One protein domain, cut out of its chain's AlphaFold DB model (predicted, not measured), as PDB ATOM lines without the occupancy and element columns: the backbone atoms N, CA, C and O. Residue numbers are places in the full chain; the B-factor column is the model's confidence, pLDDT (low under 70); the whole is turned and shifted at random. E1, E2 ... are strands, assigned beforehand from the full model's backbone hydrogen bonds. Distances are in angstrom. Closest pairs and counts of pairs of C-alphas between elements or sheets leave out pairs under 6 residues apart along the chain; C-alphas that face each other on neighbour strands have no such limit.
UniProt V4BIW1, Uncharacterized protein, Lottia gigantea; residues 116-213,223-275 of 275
ATOM      1  N   SER A 116      -6.798  30.559  -7.993       51.16
ATOM      2  CA  SER A 116      -6.890  31.204  -9.299       51.16
ATOM      3  C   SER A 116      -5.716  30.902 -10.263       51.16
ATOM      4  O   SER A 116      -5.651  31.482 -11.343       51.16
ATOM      5  N   MET A 117      -4.797  29.995  -9.930       52.81
ATOM      6  CA  MET A 117      -3.646  29.597 -10.726       52.81
ATOM      7  C   MET A 117      -3.989  28.429 -11.652       52.81
ATOM      8  O   MET A 117      -3.961  27.268 -11.247       52.81
ATOM      9  N   ASN A 118      -4.207  28.724 -12.932       63.47
ATOM     10  CA  ASN A 118      -4.046  27.700 -13.957       63.47
ATOM     11  C   ASN A 118      -2.548  27.428 -14.128       63.47
ATOM     12  O   ASN A 118      -1.799  28.310 -14.554       63.47
ATOM     13  N   ILE A 119      -2.123  26.215 -13.783       68.44
ATOM     14  CA  ILE A 119      -0.733  25.770 -13.874       68.44
ATOM     15  C   ILE A 119      -0.603  24.818 -15.058       68.44
ATOM     16  O   ILE A 119      -1.235  23.761 -15.074       68.44
ATOM     17  N   ILE A 120       0.281  25.129 -16.004       73.38
ATOM     18  CA  ILE A 120       0.710  24.156 -17.011       73.38
ATOM     19  C   ILE A 120       2.119  23.695 -16.651       73.38
ATOM     20  O   ILE A 120       3.064  24.484 -16.667       73.38
ATOM     21  N   ARG A 121       2.247  22.403 -16.323       72.50
ATOM     22  CA  ARG A 121       3.533  21.730 -16.109       72.50
ATOM     23  C   ARG A 121       3.926  20.960 -17.357       72.50
ATOM     24  O   ARG A 121       3.173  20.093 -17.803       72.50
ATOM     25  N   ASN A 122       5.117  21.227 -17.872       66.38
ATOM     26  CA  ASN A 122       5.709  20.452 -18.946       66.38
ATOM     27  C   ASN A 122       6.396  19.216 -18.333       66.38
ATOM     28  O   ASN A 122       7.389  19.373 -17.620       66.38
ATOM     29  N   PRO A 123       5.912  17.984 -18.590       56.28
ATOM     30  CA  PRO A 123       6.536  16.772 -18.051       56.28
ATOM     31  C   PRO A 123       7.951  16.544 -18.603       56.28
ATOM     32  O   PRO A 123       8.777  15.925 -17.939       56.28
ATOM     33  N   GLU A 124       8.239  17.071 -19.796       66.00
ATOM     34  CA  GLU A 124       9.580  17.155 -20.366       66.00
ATOM     35  C   GLU A 124       9.883  18.624 -20.702       66.00
ATOM     36  O   GLU A 124       9.069  19.265 -21.376       66.00
ATOM     37  N   PRO A 125      11.020  19.182 -20.245       63.03
ATOM     38  CA  PRO A 125      11.367  20.571 -20.515       63.03
ATOM     39  C   PRO A 125      11.486  20.839 -22.022       63.03
ATOM     40  O   PRO A 125      12.248  20.171 -22.726       63.03
ATOM     41  N   GLN A 126      10.747  21.832 -22.516       63.59
ATOM     42  CA  GLN A 126      10.720  22.161 -23.941       63.59
ATOM     43  C   GLN A 126      11.907  23.052 -24.314       63.59
ATOM     44  O   GLN A 126      12.169  24.058 -23.653       63.59
ATOM     45  N   LYS A 127      12.620  22.671 -25.381       65.00
ATOM     46  CA  LYS A 127      13.802  23.375 -25.917       65.00
ATOM     47  C   LYS A 127      13.478  24.248 -27.137       65.00
ATOM     48  O   LYS A 127      14.383  24.632 -27.876       65.00
ATOM     49  N   GLU A 128      12.198  24.500 -27.394       67.19
ATOM     50  CA  GLU A 128      11.759  25.332 -28.515       67.19
ATOM     51  C   GLU A 128      11.990  26.817 -28.213       67.19
ATOM     52  O   GLU A 128      11.846  27.270 -27.079       67.19
ATOM     53  N   TYR A 129      12.353  27.581 -29.248       72.44
ATOM     54  CA  TYR A 129      12.572  29.029 -29.143       72.44
ATOM     55  C   TYR A 129      11.261  29.822 -29.045       72.44
ATOM     56  O   TYR A 129      11.279  30.979 -28.635       72.44
ATOM     57  N   THR A 130      10.135  29.195 -29.386       82.75
ATOM     58  CA  THR A 130       8.793  29.765 -29.266       82.75
ATOM     59  C   THR A 130       7.865  28.688 -28.737       82.75
ATOM     60  O   THR A 130       7.793  27.617 -29.328       82.75
ATOM     61  N   ILE A 131       7.156  28.964 -27.645       83.88
ATOM     62  CA  ILE A 131       6.245  28.013 -27.005       83.88
ATOM     63  C   ILE A 131       4.898  28.692 -26.766       83.88
ATOM     64  O   ILE A 131       4.850  29.779 -26.196       83.88
ATOM     65  N   ASN A 132       3.803  28.035 -27.151       84.88
ATOM     66  CA  ASN A 132       2.452  28.584 -27.040       84.88
ATOM     67  C   ASN A 132       1.637  27.855 -25.969       84.88
ATOM     68  O   ASN A 132       1.542  26.629 -25.977       84.88
ATOM     69  N   TYR A 133       0.995  28.624 -25.091       85.12
ATOM     70  CA  TYR A 133       0.140  28.127 -24.018       85.12
ATOM     71  C   TYR A 133      -1.250  28.739 -24.079       85.12
ATOM     72  O   TYR A 133      -1.402  29.902 -24.445       85.12
ATOM     73  N   GLN A 134      -2.260  27.965 -23.687       83.81
ATOM     74  CA  GLN A 134      -3.657  28.389 -23.674       83.81
ATOM     75  C   GLN A 134      -4.280  28.121 -22.305       83.81
ATOM     76  O   GLN A 134      -4.117  27.037 -21.745       83.81
ATOM     77  N   PHE A 135      -5.007  29.105 -21.781       83.50
ATOM     78  CA  PHE A 135      -5.642  29.069 -20.467       83.50
ATOM     79  C   PHE A 135      -7.090  29.557 -20.549       83.50
ATOM     80  O   PHE A 135      -7.403  30.482 -21.298       83.50
ATOM     81  N   LEU A 136      -7.967  28.992 -19.718       80.44
ATOM     82  CA  LEU A 136      -9.314  29.517 -19.474       80.44
ATOM     83  C   LEU A 136      -9.332  30.246 -18.132       80.44
ATOM     84  O   LEU A 136      -9.040  29.647 -17.102       80.44
ATOM     85  N   ARG A 137      -9.660  31.539 -18.121       76.62
ATOM     86  CA  ARG A 137      -9.638  32.381 -16.915       76.62
ATOM     87  C   ARG A 137     -11.015  32.971 -16.644       76.62
ATOM     88  O   ARG A 137     -11.581  33.622 -17.514       76.62
ATOM     89  N   ALA A 138     -11.527  32.776 -15.433       72.00
ATOM     90  CA  ALA A 138     -12.712  33.484 -14.941       72.00
ATOM     91  C   ALA A 138     -12.350  34.810 -14.236       72.00
ATOM     92  O   ALA A 138     -13.169  35.719 -14.165       72.00
ATOM     93  N   THR A 139     -11.097  34.941 -13.779       75.38
ATOM     94  CA  THR A 139     -10.560  36.122 -13.084       75.38
ATOM     95  C   THR A 139      -9.426  36.782 -13.876       75.38
ATOM     96  O   THR A 139      -8.752  36.123 -14.672       75.38
ATOM     97  N   ASP A 140      -9.215  38.091 -13.687       81.44
ATOM     98  CA  ASP A 140      -8.087  38.809 -14.306       81.44
ATOM     99  C   ASP A 140      -6.753  38.364 -13.683       81.44
ATOM    100  O   ASP A 140      -6.725  37.819 -12.582       81.44
ATOM    101  N   PHE A 141      -5.655  38.538 -14.407       86.94
ATOM    102  CA  PHE A 141      -4.297  38.251 -13.947       86.94
ATOM    103  C   PHE A 141      -3.399  39.445 -14.260       86.94
ATOM    104  O   PHE A 141      -3.668  40.230 -15.177       86.94
ATOM    105  N   GLU A 142      -2.322  39.585 -13.508       90.69
ATOM    106  CA  GLU A 142      -1.362  40.672 -13.691       90.69
ATOM    107  C   GLU A 142      -0.017  40.143 -14.165       90.69
ATOM    108  O   GLU A 142       0.639  40.798 -14.977       90.69
ATOM    109  N   TYR A 143       0.365  38.942 -13.726       90.31
ATOM    110  CA  TYR A 143       1.685  38.382 -13.959       90.31
ATOM    111  C   TYR A 143       1.623  37.027 -14.660       90.31
ATOM    112  O   TYR A 143       0.766  36.181 -14.407       90.31
ATOM    113  N   VAL A 144       2.605  36.802 -15.524       90.31
ATOM    114  CA  VAL A 144       2.942  35.488 -16.062       90.31
ATOM    115  C   VAL A 144       4.189  35.010 -15.334       90.31
ATOM    116  O   VAL A 144       5.294  35.498 -15.584       90.31
ATOM    117  N   LYS A 145       4.009  34.055 -14.426       90.81
ATOM    118  CA  LYS A 145       5.102  33.412 -13.701       90.81
ATOM    119  C   LYS A 145       5.579  32.195 -14.466       90.81
ATOM    120  O   LYS A 145       4.782  31.359 -14.888       90.81
ATOM    121  N   ARG A 146       6.887  32.091 -14.661       86.56
ATOM    122  CA  ARG A 146       7.505  31.003 -15.427       86.56
ATOM    123  C   ARG A 146       8.636  30.385 -14.647       86.56
ATOM    124  O   ARG A 146       9.393  31.100 -13.997       86.56
ATOM    125  N   TYR A 147       8.774  29.079 -14.789       86.94
ATOM    126  CA  TYR A 147       9.834  28.290 -14.190       86.94
ATOM    127  C   TYR A 147      10.677  27.674 -15.289       86.94
ATOM    128  O   TYR A 147      10.165  27.144 -16.278       86.94
ATOM    129  N   PHE A 148      11.982  27.746 -15.100       84.88
ATOM    130  CA  PHE A 148      12.960  27.271 -16.048       84.88
ATOM    131  C   PHE A 148      13.932  26.323 -15.385       84.88
ATOM    132  O   PHE A 148      14.296  26.495 -14.220       84.88
ATOM    133  N   VAL A 149      14.400  25.367 -16.178       82.88
ATOM    134  CA  VAL A 149      15.468  24.455 -15.806       82.88
ATOM    135  C   VAL A 149      16.636  24.618 -16.771       82.88
ATOM    136  O   VAL A 149      16.478  24.604 -17.994       82.88
ATOM    137  N   SER A 150      17.818  24.779 -16.195       78.25
ATOM    138  CA  SER A 150      19.096  24.788 -16.892       78.25
ATOM    139  C   SER A 150      19.893  23.569 -16.468       78.25
ATOM    140  O   SER A 150      20.032  23.309 -15.273       78.25
ATOM    141  N   ASN A 151      20.435  22.826 -17.428       73.75
ATOM    142  CA  ASN A 151      21.400  21.780 -17.116       73.75
ATOM    143  C   ASN A 151      22.806  22.393 -17.125       73.75
ATOM    144  O   ASN A 151      23.303  22.796 -18.179       73.75
ATOM    145  N   SER A 152      23.421  22.479 -15.946       69.38
ATOM    146  CA  SER A 152      24.770  23.007 -15.763       69.38
ATOM    147  C   SER A 152      25.756  21.867 -15.530       69.38
ATOM    148  O   SER A 152      25.574  21.044 -14.634       69.38
ATOM    149  N   TYR A 153      26.824  21.818 -16.325       65.12
ATOM    150  CA  TYR A 153      27.891  20.837 -16.154       65.12
ATOM    151  C   TYR A 153      28.984  21.383 -15.235       65.12
ATOM    152  O   TYR A 153      29.657  22.362 -15.562       65.12
ATOM    153  N   SER A 154      29.212  20.718 -14.104       63.34
ATOM    154  CA  SER A 154      30.329  21.021 -13.218       63.34
ATOM    155  C   SER A 154      31.555  20.209 -13.615       63.34
ATOM    156  O   SER A 154      31.599  18.996 -13.410       63.34
ATOM    157  N   LEU A 155      32.593  20.886 -14.115       59.12
ATOM    158  CA  LEU A 155      33.871  20.240 -14.428       59.12
ATOM    159  C   LEU A 155      34.558  19.687 -13.169       59.12
ATOM    160  O   LEU A 155      35.132  18.606 -13.206       59.12
ATOM    161  N   LYS A 156      34.452  20.396 -12.037       63.88
ATOM    162  CA  LYS A 156      35.043  19.985 -10.749       63.88
ATOM    163  C   LYS A 156      34.490  18.649 -10.246       63.88
ATOM    164  O   LYS A 156      35.195  17.906  -9.573       63.88
ATOM    165  N   HIS A 157      33.227  18.369 -10.553       65.62
ATOM    166  CA  HIS A 157      32.522  17.176 -10.089       65.62
ATOM    167  C   HIS A 157      32.213  16.188 -11.221       65.62
ATOM    168  O   HIS A 157      31.539  15.190 -10.973       65.62
ATOM    169  N   SER A 158      32.687  16.466 -12.445       66.75
ATOM    170  CA  SER A 158      32.405  15.720 -13.678       66.75
ATOM    171  C   SER A 158      30.934  15.313 -13.833       66.75
ATOM    172  O   SER A 158      30.629  14.235 -14.341       66.75
ATOM    173  N   SER A 159      30.014  16.158 -13.368       68.50
ATOM    174  CA  SER A 159      28.592  15.842 -13.260       68.50
ATOM    175  C   SER A 159      27.723  17.020 -13.676       68.50
ATOM    176  O   SER A 159      28.090  18.187 -13.530       68.50
ATOM    177  N   SER A 160      26.559  16.699 -14.230       68.44
ATOM    178  CA  SER A 160      25.511  17.655 -14.570       68.44
ATOM    179  C   SER A 160      24.551  17.841 -13.401       68.44
ATOM    180  O   SER A 160      24.060  16.852 -12.853       68.44
ATOM    181  N   THR A 161      24.220  19.085 -13.075       71.25
ATOM    182  CA  THR A 161      23.170  19.421 -12.113       71.25
ATOM    183  C   THR A 161      22.111  20.301 -12.764       71.25
ATOM    184  O   THR A 161      22.403  21.184 -13.572       71.25
ATOM    185  N   ASN A 162      20.852  20.050 -12.410       79.75
ATOM    186  CA  ASN A 162      19.746  20.896 -12.838       79.75
ATOM    187  C   ASN A 162      19.660  22.111 -11.913       79.75
ATOM    188  O   ASN A 162      19.518  21.966 -10.699       79.75
ATOM    189  N   LEU A 163      19.727  23.299 -12.499       79.06
ATOM    190  CA  LEU A 163      19.502  24.574 -11.837       79.06
ATOM    191  C   LEU A 163      18.115  25.079 -12.216       79.06
ATOM    192  O   LEU A 163      17.757  25.082 -13.393       79.06
ATOM    193  N   PHE A 164      17.350  25.518 -11.224       83.06
ATOM    194  CA  PHE A 164      16.000  26.031 -11.420       83.06
ATOM    195  C   PHE A 164      15.970  27.533 -11.163       83.06
ATOM    196  O   PHE A 164      16.579  28.015 -10.209       83.06
ATOM    197  N   THR A 165      15.255  28.270 -12.006       85.69
ATOM    198  CA  THR A 165      15.010  29.706 -11.826       85.69
ATOM    199  C   THR A 165      13.581  30.040 -12.228       85.69
ATOM    200  O   THR A 165      12.930  29.271 -12.938       85.69
ATOM    201  N   SER A 166      13.073  31.177 -11.767       88.50
ATOM    202  CA  SER A 166      11.753  31.665 -12.137       88.50
ATOM    203  C   SER A 166      11.749  33.169 -12.348       88.50
ATOM    204  O   SER A 166      12.627  33.890 -11.874       88.50
ATOM    205  N   ILE A 167      10.765  33.637 -13.107       90.00
ATOM    206  CA  ILE A 167      10.550  35.058 -13.366       90.00
ATOM    207  C   ILE A 167       9.061  35.334 -13.507       90.00
ATOM    208  O   ILE A 167       8.341  34.581 -14.171       90.00
ATOM    209  N   ASP A 168       8.646  36.444 -12.911       92.19
ATOM    210  CA  ASP A 168       7.278  36.937 -12.927       92.19
ATOM    211  C   ASP A 168       7.257  38.176 -13.830       92.19
ATOM    212  O   ASP A 168       7.908  39.180 -13.538       92.19
ATOM    213  N   ILE A 169       6.564  38.086 -14.965       92.94
ATOM    214  CA  ILE A 169       6.498  39.165 -15.958       92.94
ATOM    215  C   ILE A 169       5.112  39.793 -15.904       92.94
ATOM    216  O   ILE A 169       4.119  39.103 -16.132       92.94
ATOM    217  N   HIS A 170       5.035  41.095 -15.632       94.19
ATOM    218  CA  HIS A 170       3.758  41.803 -15.640       94.19
ATOM    219  C   HIS A 170       3.216  41.929 -17.074       94.19
ATOM    220  O   HIS A 170       3.977  42.195 -18.005       94.19
ATOM    221  N   LYS A 171       1.896  41.816 -17.268       90.81
ATOM    222  CA  LYS A 171       1.247  41.851 -18.594       90.81
ATOM    223  C   LYS A 171       1.582  43.095 -19.423       90.81
ATOM    224  O   LYS A 171       1.707  43.011 -20.641       90.81
ATOM    225  N   SER A 172       1.802  44.243 -18.773       93.62
ATOM    226  CA  SER A 172       2.206  45.488 -19.454       93.62
ATOM    227  C   SER A 172       3.633  45.467 -20.013       93.62
ATOM    228  O   SER A 172       4.014  46.376 -20.746       93.62
ATOM    229  N   GLN A 173       4.433  44.458 -19.665       94.00
ATOM    230  CA  GLN A 173       5.823  44.317 -20.085       94.00
ATOM    231  C   GLN A 173       6.010  43.234 -21.155       94.00
ATOM    232  O   GLN A 173       7.145  42.849 -21.417       94.00
ATOM    233  N   GLN A 174       4.932  42.733 -21.769       89.81
ATOM    234  CA  GLN A 174       4.995  41.633 -22.736       89.81
ATOM    235  C   GLN A 174       6.006  41.888 -23.874       89.81
ATOM    236  O   GLN A 174       6.851  41.048 -24.162       89.81
ATOM    237  N   ASP A 175       6.087  43.116 -24.384       86.25
ATOM    238  CA  ASP A 175       7.017  43.474 -25.465       86.25
ATOM    239  C   ASP A 175       8.448  43.814 -24.987       86.25
ATOM    240  O   ASP A 175       9.190  44.527 -25.668       86.25
ATOM    241  N   LYS A 176       8.842  43.373 -23.786       92.81
ATOM    242  CA  LYS A 176      10.185  43.581 -23.225       92.81
ATOM    243  C   LYS A 176      10.973  42.277 -23.175       92.81
ATOM    244  O   LYS A 176      10.421  41.198 -22.972       92.81
ATOM    245  N   GLU A 177      12.288  42.399 -23.331       90.50
ATOM    246  CA  GLU A 177      13.214  41.297 -23.089       90.50
ATOM    247  C   GLU A 177      13.638  41.251 -21.622       90.50
ATOM    248  O   GLU A 177      13.970  42.272 -21.016       90.50
ATOM    249  N   PHE A 178      13.695  40.041 -21.080       89.69
ATOM    250  CA  PHE A 178      14.129  39.763 -19.721       89.69
ATOM    251  C   PHE A 178      15.288  38.786 -19.722       89.69
ATOM    252  O   PHE A 178      15.261  37.793 -20.447       89.69
ATOM    253  N   ILE A 179      16.276  39.037 -18.867       85.94
ATOM    254  CA  ILE A 179      17.372  38.104 -18.614       85.94
ATOM    255  C   ILE A 179      16.860  37.006 -17.686       85.94
ATOM    256  O   ILE A 179      16.349  37.294 -16.607       85.94
ATOM    257  N   ILE A 180      17.014  35.749 -18.099       80.38
ATOM    258  CA  ILE A 180      16.614  34.593 -17.292       80.38
ATOM    259  C   ILE A 180      17.810  34.008 -16.547       80.38
ATOM    260  O   ILE A 180      17.707  33.599 -15.390       80.38
ATOM    261  N   PHE A 181      18.951  33.939 -17.227       73.88
ATOM    262  CA  PHE A 181      20.154  33.323 -16.697       73.88
ATOM    263  C   PHE A 181      21.386  33.908 -17.378       73.88
ATOM    264  O   PHE A 181      21.418  34.023 -18.606       73.88
ATOM    265  N   SER A 182      22.392  34.236 -16.570       68.69
ATOM    266  CA  SER A 182      23.728  34.597 -17.031       68.69
ATOM    267  C   SER A 182      24.742  33.666 -16.381       68.69
ATOM    268  O   SER A 182      24.784  33.574 -15.156       68.69
ATOM    269  N   SER A 183      25.548  32.973 -17.184       64.00
ATOM    270  CA  SER A 183      26.600  32.078 -16.686       64.00
ATOM    271  C   SER A 183      27.950  32.476 -17.232       64.00
ATOM    272  O   SER A 183      28.073  32.759 -18.421       64.00
ATOM    273  N   ILE A 184      28.956  32.416 -16.368       57.97
ATOM    274  CA  ILE A 184      30.361  32.463 -16.754       57.97
ATOM    275  C   ILE A 184      30.810  31.011 -16.913       57.97
ATOM    276  O   ILE A 184      30.700  30.226 -15.971       57.97
ATOM    277  N   ILE A 185      31.255  30.621 -18.106       58.91
ATOM    278  CA  ILE A 185      31.894  29.314 -18.306       58.91
ATOM    279  C   ILE A 185      33.400  29.536 -18.296       58.91
ATOM    280  O   ILE A 185      33.944  30.102 -19.237       58.91
ATOM    281  N   GLU A 186      34.066  29.067 -17.245       50.88
ATOM    282  CA  GLU A 186      35.525  28.984 -17.163       50.88
ATOM    283  C   GLU A 186      35.937  27.514 -17.289       50.88
ATOM    284  O   GLU A 186      35.468  26.658 -16.531       50.88
ATOM    285  N   ARG A 187      36.817  27.183 -18.240       58.31
ATOM    286  CA  ARG A 187      37.511  25.888 -18.248       58.31
ATOM    287  C   ARG A 187      39.015  26.089 -18.310       58.31
ATOM    288  O   ARG A 187      39.535  26.768 -19.186       58.31
ATOM    289  N   ASN A 188      39.707  25.395 -17.414       48.59
ATOM    290  CA  ASN A 188      41.144  25.193 -17.489       48.59
ATOM    291  C   ASN A 188      41.425  24.022 -18.430       48.59
ATOM    292  O   ASN A 188      41.037  22.907 -18.102       48.59
ATOM    293  N   VAL A 189      42.035  24.300 -19.587       49.22
ATOM    294  CA  VAL A 189      43.186  23.619 -20.230       49.22
ATOM    295  C   VAL A 189      43.316  24.189 -21.656       49.22
ATOM    296  O   VAL A 189      42.785  23.662 -22.630       49.22
ATOM    297  N   GLY A 190      44.035  25.306 -21.761       52.59
ATOM    298  CA  GLY A 190      44.929  25.634 -22.878       52.59
ATOM    299  C   GLY A 190      44.394  25.956 -24.278       52.59
ATOM    300  O   GLY A 190      45.234  26.317 -25.094       52.59
ATOM    301  N   THR A 191      43.099  25.845 -24.610       51.78
ATOM    302  CA  THR A 191      42.679  26.085 -26.015       51.78
ATOM    303  C   THR A 191      41.423  26.903 -26.282       51.78
ATOM    304  O   THR A 191      41.308  27.367 -27.410       51.78
ATOM    305  N   GLU A 192      40.528  27.180 -25.333       50.88
ATOM    306  CA  GLU A 192      39.322  27.965 -25.653       50.88
ATOM    307  C   GLU A 192      38.870  28.882 -24.514       50.88
ATOM    308  O   GLU A 192      39.169  28.671 -23.339       50.88
ATOM    309  N   VAL A 193      38.193  29.950 -24.920       48.84
ATOM    310  CA  VAL A 193      38.019  31.199 -24.184       48.84
ATOM    311  C   VAL A 193      36.737  31.163 -23.352       48.84
ATOM    312  O   VAL A 193      35.666  30.859 -23.877       48.84
ATOM    313  N   GLY A 194      36.836  31.491 -22.061       52.03
ATOM    314  CA  GLY A 194      35.680  31.627 -21.175       52.03
ATOM    315  C   GLY A 194      34.826  32.853 -21.506       52.03
ATOM    316  O   GLY A 194      35.334  33.846 -22.033       52.03
ATOM    317  N   GLY A 195      33.522  32.789 -21.214       58.78
ATOM    318  CA  GLY A 195      32.607  33.879 -21.550       58.78
ATOM    319  C   GLY A 195      31.298  33.932 -20.770       58.78
ATOM    320  O   GLY A 195      30.912  32.959 -20.116       58.78
ATOM    321  N   ILE A 196      30.636  35.096 -20.840       65.62
ATOM    322  CA  ILE A 196      29.307  35.336 -20.258       65.62
ATOM    323  C   ILE A 196      28.240  34.987 -21.293       65.62
ATOM    324  O   ILE A 196      28.144  35.635 -22.337       65.62
ATOM    325  N   TYR A 197      27.420  33.995 -20.963       69.75
ATOM    326  CA  TYR A 197      26.274  33.564 -21.758       69.75
ATOM    327  C   TYR A 197      25.005  34.105 -21.135       69.75
ATOM    328  O   TYR A 197      24.735  33.790 -19.976       69.75
ATOM    329  N   THR A 198      24.213  34.856 -21.895       74.62
ATOM    330  CA  THR A 198      22.941  35.402 -21.413       74.62
ATOM    331  C   THR A 198      21.773  34.803 -22.178       74.62
ATOM    332  O   THR A 198      21.683  34.922 -23.399       74.62
ATOM    333  N   PHE A 199      20.847  34.192 -21.440       79.25
ATOM    334  CA  PHE A 199      19.553  33.760 -21.958       79.25
ATOM    335  C   PHE A 199      18.524  34.846 -21.712       79.25
ATOM    336  O   PHE A 199      18.355  35.308 -20.578       79.25
ATOM    337  N   ARG A 200      17.821  35.220 -22.779       85.69
ATOM    338  CA  ARG A 200      16.724  36.176 -22.714       85.69
ATOM    339  C   ARG A 200      15.418  35.542 -23.130       85.69
ATOM    340  O   ARG A 200      15.383  34.518 -23.808       85.69
ATOM    341  N   CYS A 201      14.343  36.187 -22.729       88.62
ATOM    342  CA  CYS A 201      13.012  35.839 -23.169       88.62
ATOM    343  C   CYS A 201      12.095  37.052 -23.218       88.62
ATOM    344  O   CYS A 201      12.306  38.031 -22.502       88.62
ATOM    345  N   SER A 202      11.007  36.904 -23.950       91.50
ATOM    346  CA  SER A 202       9.855  37.796 -23.919       91.50
ATOM    347  C   SER A 202       8.573  36.967 -23.912       91.50
ATOM    348  O   SER A 202       8.611  35.731 -24.005       91.50
ATOM    349  N   ILE A 203       7.433  37.630 -23.738       93.25
ATOM    350  CA  ILE A 203       6.124  36.982 -23.799       93.25
ATOM    351  C   ILE A 203       5.184  37.789 -24.684       93.25
ATOM    352  O   ILE A 203       5.353  38.985 -24.851       93.25
ATOM    353  N   LYS A 204       4.143  37.166 -25.209       94.12
ATOM    354  CA  LYS A 204       3.040  37.875 -25.853       94.12
ATOM    355  C   LYS A 204       1.736  37.288 -25.366       94.12
ATOM    356  O   LYS A 204       1.581  36.071 -25.340       94.12
ATOM    357  N   ILE A 205       0.813  38.149 -24.961       92.56
ATOM    358  CA  ILE A 205      -0.455  37.753 -24.362       92.56
ATOM    359  C   ILE A 205      -1.583  38.181 -25.298       92.56
ATOM    360  O   ILE A 205      -1.708  39.354 -25.650       92.56
ATOM    361  N   ASN A 206      -2.434  37.231 -25.670       90.31
ATOM    362  CA  ASN A 206      -3.703  37.490 -26.342       90.31
ATOM    363  C   ASN A 206      -4.855  37.056 -25.430       90.31
ATOM    364  O   ASN A 206      -4.806  35.973 -24.848       90.31
ATOM    365  N   ILE A 207      -5.883  37.893 -25.302       88.25
ATOM    366  CA  ILE A 207      -7.056  37.619 -24.466       88.25
ATOM    367  C   ILE A 207      -8.302  37.733 -25.335       88.25
ATOM    368  O   ILE A 207      -8.653  38.814 -25.804       88.25
ATOM    369  N   GLU A 208      -9.003  36.620 -25.496       85.19
ATOM    370  CA  GLU A 208     -10.253  36.537 -26.238       85.19
ATOM    371  C   GLU A 208     -11.411  36.266 -25.285       85.19
ATOM    372  O   GLU A 208     -11.348  35.395 -24.420       85.19
ATOM    373  N   LYS A 209     -12.506  37.010 -25.443       80.25
ATOM    374  CA  LYS A 209     -13.740  36.797 -24.683       80.25
ATOM    375  C   LYS A 209     -14.743  36.058 -25.569       80.25
ATOM    376  O   LYS A 209     -15.398  36.712 -26.388       80.25
ATOM    377  N   PRO A 210     -14.861  34.722 -25.465       68.06
ATOM    378  CA  PRO A 210     -15.803  33.968 -26.279       68.06
ATOM    379  C   PRO A 210     -17.240  34.438 -26.024       68.06
ATOM    380  O   PRO A 210     -17.694  34.560 -24.886       68.06
ATOM    381  N   LYS A 211     -17.980  34.692 -27.106       62.19
ATOM    382  CA  LYS A 211     -19.425  34.933 -27.043       62.19
ATOM    383  C   LYS A 211     -20.122  33.581 -26.939       62.19
ATOM    384  O   LYS A 211     -20.282  32.889 -27.941       62.19
ATOM    385  N   PHE A 212     -20.523  33.188 -25.736       57.09
ATOM    386  CA  PHE A 212     -21.376  32.013 -25.568       57.09
ATOM    387  C   PHE A 212     -22.784  32.319 -26.107       57.09
ATOM    388  O   PHE A 212     -23.309  33.413 -25.904       57.09
ATOM    389  N   SER A 213     -23.367  31.373 -26.849       46.06
ATOM    390  CA  SER A 213     -24.667  31.539 -27.515       46.06
ATOM    391  C   SER A 213     -25.789  31.900 -26.532       46.06
ATOM    392  O   SER A 213     -25.859  31.378 -25.420       46.06
ATOM    393  N   LYS A 223     -22.584  35.096 -14.141       51.25
ATOM    394  CA  LYS A 223     -21.583  34.152 -14.655       51.25
ATOM    395  C   LYS A 223     -20.363  34.940 -15.121       51.25
ATOM    396  O   LYS A 223     -20.413  35.604 -16.155       51.25
ATOM    397  N   GLU A 224     -19.303  34.880 -14.318       54.81
ATOM    398  CA  GLU A 224     -17.988  35.446 -14.600       54.81
ATOM    399  C   GLU A 224     -17.616  35.168 -16.059       54.81
ATOM    400  O   GLU A 224     -17.656  34.029 -16.533       54.81
ATOM    401  N   GLN A 225     -17.347  36.236 -16.806       64.50
ATOM    402  CA  GLN A 225     -17.071  36.160 -18.231       64.50
ATOM    403  C   GLN A 225     -15.743  35.420 -18.438       64.50
ATOM    404  O   GLN A 225     -14.671  36.012 -18.326       64.50
ATOM    405  N   ILE A 226     -15.820  34.119 -18.731       71.94
ATOM    406  CA  ILE A 226     -14.643  33.290 -19.000       71.94
ATOM    407  C   ILE A 226     -13.906  33.867 -20.209       71.94
ATOM    408  O   ILE A 226     -14.504  34.119 -21.255       71.94
ATOM    409  N   SER A 227     -12.605  34.065 -20.051       80.94
ATOM    410  CA  SER A 227     -11.687  34.548 -21.073       80.94
ATOM    411  C   SER A 227     -10.739  33.429 -21.493       80.94
ATOM    412  O   SER A 227     -10.269  32.646 -20.666       80.94
ATOM    413  N   PHE A 228     -10.450  33.363 -22.783       83.31
ATOM    414  CA  PHE A 228      -9.437  32.503 -23.366       83.31
ATOM    415  C   PHE A 228      -8.134  33.294 -23.485       83.31
ATOM    416  O   PHE A 228      -8.073  34.292 -24.199       83.31
ATOM    417  N   VAL A 229      -7.105  32.884 -22.752       85.88
ATOM    418  CA  VAL A 229      -5.811  33.570 -22.703       85.88
ATOM    419  C   VAL A 229      -4.782  32.717 -23.425       85.88
ATOM    420  O   VAL A 229      -4.524  31.589 -23.018       85.88
ATOM    421  N   SER A 230      -4.182  33.259 -24.480       88.38
ATOM    422  CA  SER A 230      -3.030  32.658 -25.151       88.38
ATOM    423  C   SER A 230      -1.760  33.389 -24.736       88.38
ATOM    424  O   SER A 230      -1.705  34.614 -24.823       88.38
ATOM    425  N   VAL A 231      -0.749  32.648 -24.287       89.19
ATOM    426  CA  VAL A 231       0.575  33.183 -23.959       89.19
ATOM    427  C   VAL A 231       1.610  32.528 -24.857       89.19
ATOM    428  O   VAL A 231       1.849  31.326 -24.759       89.19
ATOM    429  N   GLU A 232       2.232  33.327 -25.713       90.31
ATOM    430  CA  GLU A 232       3.416  32.927 -26.467       90.31
ATOM    431  C   GLU A 232       4.653  33.302 -25.652       90.31
ATOM    432  O   GLU A 232       4.772  34.426 -25.163       90.31
ATOM    433  N   VAL A 233       5.571  32.363 -25.479       88.25
ATOM    434  CA  VAL A 233       6.851  32.567 -24.805       88.25
ATOM    435  C   VAL A 233       7.951  32.451 -25.841       88.25
ATOM    436  O   VAL A 233       8.110  31.393 -26.445       88.25
ATOM    437  N   TYR A 234       8.737  33.510 -26.000       88.56
ATOM    438  CA  TYR A 234       9.912  33.503 -26.861       88.56
ATOM    439  C   TYR A 234      11.160  33.384 -25.999       88.56
ATOM    440  O   TYR A 234      11.324  34.128 -25.030       88.56
ATOM    441  N   ILE A 235      12.035  32.446 -26.338       84.06
ATOM    442  CA  ILE A 235      13.345  32.270 -25.718       84.06
ATOM    443  C   ILE A 235      14.378  32.583 -26.792       84.06
ATOM    444  O   ILE A 235      14.426  31.928 -27.832       84.06
ATOM    445  N   SER A 236      15.203  33.593 -26.546       77.06
ATOM    446  CA  SER A 236      16.267  33.975 -27.467       77.06
ATOM    447  C   SER A 236      17.411  32.970 -27.376       77.06
ATOM    448  O   SER A 236      17.713  32.429 -26.306       77.06
ATOM    449  N   LYS A 237      18.078  32.730 -28.509       71.69
ATOM    450  CA  LYS A 237      19.345  31.992 -28.517       71.69
ATOM    451  C   LYS A 237      20.333  32.678 -27.566       71.69
ATOM    452  O   LYS A 237      20.335  33.907 -27.506       71.69
ATOM    453  N   PRO A 238      21.157  31.913 -26.831       68.38
ATOM    454  CA  PRO A 238      22.144  32.506 -25.946       68.38
ATOM    455  C   PRO A 238      23.124  33.355 -26.754       68.38
ATOM    456  O   PRO A 238      23.744  32.867 -27.698       68.38
ATOM    457  N   GLU A 239      23.265  34.616 -26.360       64.69
ATOM    458  CA  GLU A 239      24.299  35.503 -26.884       64.69
ATOM    459  C   GLU A 239      25.534  35.432 -25.982       64.69
ATOM    460  O   GLU A 239      25.424  35.414 -24.750       64.69
ATOM    461  N   ILE A 240      26.712  35.383 -26.607       63.47
ATOM    462  CA  ILE A 240      28.007  35.469 -25.930       63.47
ATOM    463  C   ILE A 240      28.362  36.950 -25.843       63.47
ATOM    464  O   ILE A 240      28.567  37.592 -26.870       63.47
ATOM    465  N   ILE A 241      28.413  37.495 -24.628       57.50
ATOM    466  CA  ILE A 241      28.613  38.938 -24.423       57.50
ATOM    467  C   ILE A 241      30.099  39.282 -24.267       57.50
ATOM    468  O   ILE A 241      30.529  40.354 -24.679       57.50
ATOM    469  N   ILE A 242      30.899  38.383 -23.686       55.28
ATOM    470  CA  ILE A 242      32.331  38.602 -23.450       55.28
ATOM    471  C   ILE A 242      33.052  37.286 -23.696       55.28
ATOM    472  O   ILE A 242      32.634  36.271 -23.147       55.28
ATOM    473  N   THR A 243      34.122  37.307 -24.488       51.16
ATOM    474  CA  THR A 243      35.128  36.242 -24.508       51.16
ATOM    475  C   THR A 243      36.446  36.854 -24.043       51.16
ATOM    476  O   THR A 243      36.830  37.921 -24.518       51.16
ATOM    477  N   ASP A 244      37.134  36.204 -23.108       46.25
ATOM    478  CA  ASP A 244      38.430  36.603 -22.523       46.25
ATOM    479  C   ASP A 244      39.600  36.774 -23.537       46.25
ATOM    480  O   ASP A 244      40.755  36.943 -23.162       46.25
ATOM    481  N   HIS A 245      39.335  36.767 -24.849       45.72
ATOM    482  CA  HIS A 245      40.313  37.103 -25.889       45.72
ATOM    483  C   HIS A 245      40.120  38.492 -26.509       45.72
ATOM    484  O   HIS A 245      40.977  38.933 -27.281       45.72
ATOM    485  N   GLU A 246      39.059  39.220 -26.156       46.09
ATOM    486  CA  GLU A 246      38.907  40.608 -26.578       46.09
ATOM    487  C   GLU A 246      39.603  41.557 -25.599       46.09
ATOM    488  O   GLU A 246      39.089  41.915 -24.540       46.09
ATOM    489  N   LYS A 247      40.797  42.019 -25.981       45.88
ATOM    490  CA  LYS A 247      41.395  43.204 -25.363       45.88
ATOM    491  C   LYS A 247      40.444  44.381 -25.581       45.88
ATOM    492  O   LYS A 247      40.441  44.950 -26.668       45.88
ATOM    493  N   ILE A 248      39.720  44.808 -24.548       45.38
ATOM    494  CA  ILE A 248      39.099  46.137 -24.533       45.38
ATOM    495  C   ILE A 248      40.242  47.160 -24.618       45.38
ATOM    496  O   ILE A 248      40.876  47.502 -23.619       45.38
ATOM    497  N   LYS A 249      40.550  47.638 -25.826       40.59
ATOM    498  CA  LYS A 249      41.440  48.779 -26.054       40.59
ATOM    499  C   LYS A 249      40.577  49.967 -26.440       40.59
ATOM    500  O   LYS A 249      39.883  49.932 -27.447       40.59
ATOM    501  N   HIS A 250      40.628  51.023 -25.630       42.25
ATOM    502  CA  HIS A 250      39.930  52.288 -25.892       42.25
ATOM    503  C   HIS A 250      38.402  52.165 -26.078       42.25
ATOM    504  O   HIS A 250      37.804  52.971 -26.780       42.25
ATOM    505  N   GLY A 251      37.762  51.181 -25.433       41.47
ATOM    506  CA  GLY A 251      36.298  51.063 -25.398       41.47
ATOM    507  C   GLY A 251      35.652  50.391 -26.614       41.47
ATOM    508  O   GLY A 251      34.434  50.465 -26.742       41.47
ATOM    509  N   HIS A 252      36.428  49.728 -27.480       34.66
ATOM    510  CA  HIS A 252      35.899  48.949 -28.605       34.66
ATOM    511  C   HIS A 252      36.211  47.451 -28.460       34.66
ATOM    512  O   HIS A 252      37.324  47.080 -28.084       34.66
ATOM    513  N   LEU A 253      35.211  46.620 -28.768       42.94
ATOM    514  CA  LEU A 253      35.278  45.157 -28.835       42.94
ATOM    515  C   LEU A 253      35.846  44.716 -30.206       42.94
ATOM    516  O   LEU A 253      35.466  45.283 -31.234       42.94
ATOM    517  N   THR A 254      36.779  43.757 -30.224       39.53
ATOM    518  CA  THR A 254      37.392  43.165 -31.434       39.53
ATOM    519  C   THR A 254      37.676  41.662 -31.264       39.53
ATOM    520  O   THR A 254      38.570  41.302 -30.494       39.53
ATOM    521  N   GLY A 255      36.992  40.809 -32.042       43.84
ATOM    522  CA  GLY A 255      37.109  39.341 -32.021       43.84
ATOM    523  C   GLY A 255      35.832  38.646 -32.535       43.84
ATOM    524  O   GLY A 255      34.766  39.250 -32.581       43.84
ATOM    525  N   GLN A 256      35.925  37.389 -32.993       40.91
ATOM    526  CA  GLN A 256      34.747  36.549 -33.272       40.91
ATOM    527  C   GLN A 256      34.562  35.544 -32.124       40.91
ATOM    528  O   GLN A 256      35.542  34.901 -31.742       40.91
ATOM    529  N   PRO A 257      33.341  35.372 -31.583       45.56
ATOM    530  CA  PRO A 257      33.094  34.400 -30.524       45.56
ATOM    531  C   PRO A 257      33.336  32.968 -31.025       45.56
ATOM    532  O   PRO A 257      32.817  32.568 -32.069       45.56
ATOM    533  N   ILE A 258      34.117  32.193 -30.270       44.44
ATOM    534  CA  ILE A 258      34.339  30.765 -30.530       44.44
ATOM    535  C   ILE A 258      33.060  30.017 -30.152       44.44
ATOM    536  O   ILE A 258      32.641  30.014 -28.996       44.44
ATOM    537  N   VAL A 259      32.415  29.405 -31.141       45.84
ATOM    538  CA  VAL A 259      31.180  28.639 -30.958       45.84
ATOM    539  C   VAL A 259      31.544  27.173 -30.691       45.84
ATOM    540  O   VAL A 259      31.423  26.342 -31.589       45.84
ATOM    541  N   ASP A 260      31.996  26.820 -29.481       42.59
ATOM    542  CA  ASP A 260      32.071  25.396 -29.098       42.59
ATOM    543  C   ASP A 260      30.681  24.894 -28.679       42.59
ATOM    544  O   ASP A 260      30.227  25.028 -27.542       42.59
ATOM    545  N   VAL A 261      29.973  24.323 -29.656       47.94
ATOM    546  CA  VAL A 261      28.574  23.864 -29.592       47.94
ATOM    547  C   VAL A 261      28.362  22.730 -28.571       47.94
ATOM    548  O   VAL A 261      27.225  22.420 -28.213       47.94
ATOM    549  N   LYS A 262      29.423  22.084 -28.070       46.25
ATOM    550  CA  LYS A 262      29.297  20.794 -27.368       46.25
ATOM    551  C   LYS A 262      28.883  20.889 -25.896       46.25
ATOM    552  O   LYS A 262      28.393  19.902 -25.350       46.25
ATOM    553  N   HIS A 263      29.052  22.050 -25.261       50.88
ATOM    554  CA  HIS A 263      28.825  22.227 -23.818       50.88
ATOM    555  C   HIS A 263      27.933  23.423 -23.464       50.88
ATOM    556  O   HIS A 263      27.936  23.867 -22.314       50.88
ATOM    557  N   PHE A 264      27.162  23.941 -24.425       56.03
ATOM    558  CA  PHE A 264      26.219  25.018 -24.141       56.03
ATOM    559  C   PHE A 264      25.204  24.573 -23.079       56.03
ATOM    560  O   PHE A 264      24.585  23.514 -23.243       56.03
ATOM    561  N   PRO A 265      24.991  25.365 -22.009       57.47
ATOM    562  CA  PRO A 265      23.922  25.090 -21.063       57.47
ATOM    563  C   PRO A 265      22.600  25.071 -21.830       57.47
ATOM    564  O   PRO A 265      22.243  26.031 -22.512       57.47
ATOM    565  N   SER A 266      21.886  23.949 -21.767       63.84
ATOM    566  CA  SER A 266      20.571  23.854 -22.391       63.84
ATOM    567  C   SER A 266      19.536  24.403 -21.428       63.84
ATOM    568  O   SER A 266      19.433  23.917 -20.298       63.84
ATOM    569  N   PHE A 267      18.767  25.375 -21.899       71.94
ATOM    570  CA  PHE A 267      17.724  26.027 -21.132       71.94
ATOM    571  C   PHE A 267      16.355  25.569 -21.625       71.94
ATOM    572  O   PHE A 267      16.147  25.446 -22.833       71.94
ATOM    573  N   ALA A 268      15.440  25.282 -20.705       77.31
ATOM    574  CA  ALA A 268      14.121  24.793 -21.066       77.31
ATOM    575  C   ALA A 268      13.043  25.285 -20.099       77.31
ATOM    576  O   ALA A 268      13.270  25.412 -18.893       77.31
ATOM    577  N   LEU A 269      11.860  25.557 -20.646       79.69
ATOM    578  CA  LEU A 269      10.696  25.981 -19.871       79.69
ATOM    579  C   LEU A 269      10.029  24.752 -19.238       79.69
ATOM    580  O   LEU A 269       9.665  23.802 -19.944       79.69
ATOM    581  N   SER A 270       9.894  24.770 -17.910       81.44
ATOM    582  CA  SER A 270       9.313  23.671 -17.134       81.44
ATOM    583  C   SER A 270       7.856  23.925 -16.767       81.44
ATOM    584  O   SER A 270       7.043  23.015 -16.892       81.44
ATOM    585  N   GLU A 271       7.503  25.134 -16.321       84.12
ATOM    586  CA  GLU A 271       6.142  25.449 -15.860       84.12
ATOM    587  C   GLU A 271       5.764  26.907 -16.163       84.12
ATOM    588  O   GLU A 271       6.629  27.790 -16.181       84.12
ATOM    589  N   ILE A 272       4.472  27.166 -16.378       83.38
ATOM    590  CA  ILE A 272       3.920  28.511 -16.602       83.38
ATOM    591  C   ILE A 272       2.582  28.695 -15.880       83.38
ATOM    592  O   ILE A 272       1.710  27.822 -15.909       83.38
ATOM    593  N   HIS A 273       2.459  29.821 -15.182       87.38
ATOM    594  CA  HIS A 273       1.334  30.179 -14.327       87.38
ATOM    595  C   HIS A 273       0.840  31.585 -14.685       87.38
ATOM    596  O   HIS A 273       1.644  32.489 -14.929       87.38
ATOM    597  N   LEU A 274      -0.477  31.781 -14.645       85.38
ATOM    598  CA  LEU A 274      -1.098  33.109 -14.633       85.38
ATOM    599  C   LEU A 274      -1.481  33.451 -13.192       85.38
ATOM    600  O   LEU A 274      -2.194  32.663 -12.563       85.38
ATOM    601  N   ILE A 275      -0.988  34.582 -12.684       84.06
ATOM    602  CA  ILE A 275      -1.190  35.046 -11.302       84.06
ATOM    603  C   ILE A 275      -1.812  36.440 -11.317       84.06
ATOM    604  O   ILE A 275      -1.324  37.313 -12.075       84.06
TER     605      ILE A 275
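AT A GLANCE: This is residues 116 to 213 and 223 to 275 of the 275 residues of an uncharacterized protein of Lottia gigantea (UniProt V4BIW1). This is a long, flat sandwich in which two twisted sheets, E1 E9 E3 E4 and the branched E2 E5 E6 E7 E8, lie partly face to face. The printed part has 151 residues, with nine named strands, E1 to E9 in chain order, and no named helix: all strand. The four-strand sheet runs E1 E9 E3 E4; neighbours in both sheets are antiparallel. The whole is loose, radius of gyration of the C-alphas 19.4 A, spanning 69 by 39 by 19 A.

HOW THE PARTS SIT: E1, residues 119 to 126, bends by 87 degrees at residue 123 and is the antiparallel neighbour of E9, residues 266 to 274; N 122 and O 270 are within hydrogen-bond range at 2.8 A. E2, residues 130 to 137, is antiparallel to E7, residues 227 to 235, with N 133 and O 231 in range at 2.9 A. E3, residues 143 to 154, is beside E9, with N 145 and O 273 at 2.9 A, and forms a hairpin with E4, residues 159 to 170, with N 148 and O 165 at 2.8 A. E5, residues 178 to 185, forms a hairpin with E6, residues 195 to 208, with N 180 and O 199 at 2.9 A. E5 is on one side of E6; on the other side are E7, with N 204 and O 232 at 2.8 A, and E8, residues 239 to 243, with N 241 and O 196 at 3.0 A. Between the sheets, the closest C-alphas of E4 and E5, Ile 167 and Ile 180, are 7.2 A apart.

IN THESE COORDINATES: E1 begins at C-alpha 119 (-0.733, 25.770, -13.874). From first to last C-alpha E3 measures 33.5 A, E4 36.0 A and E6 43.2 A. E9 ends at C-alpha 274 (-1.098, 33.109, -14.633).

THE WHOLE: The C-alphas farthest apart, Gly 190 and Ser 213, are 70.0 A apart. Residues 214 to 222 are not printed; C-alphas 213 and 223 are 13.5 A apart. E8 to E9 is a long link of 22 residues. Mean pLDDT of the printed part is 70.6; 72 residues are under 70, among them 238 to 266.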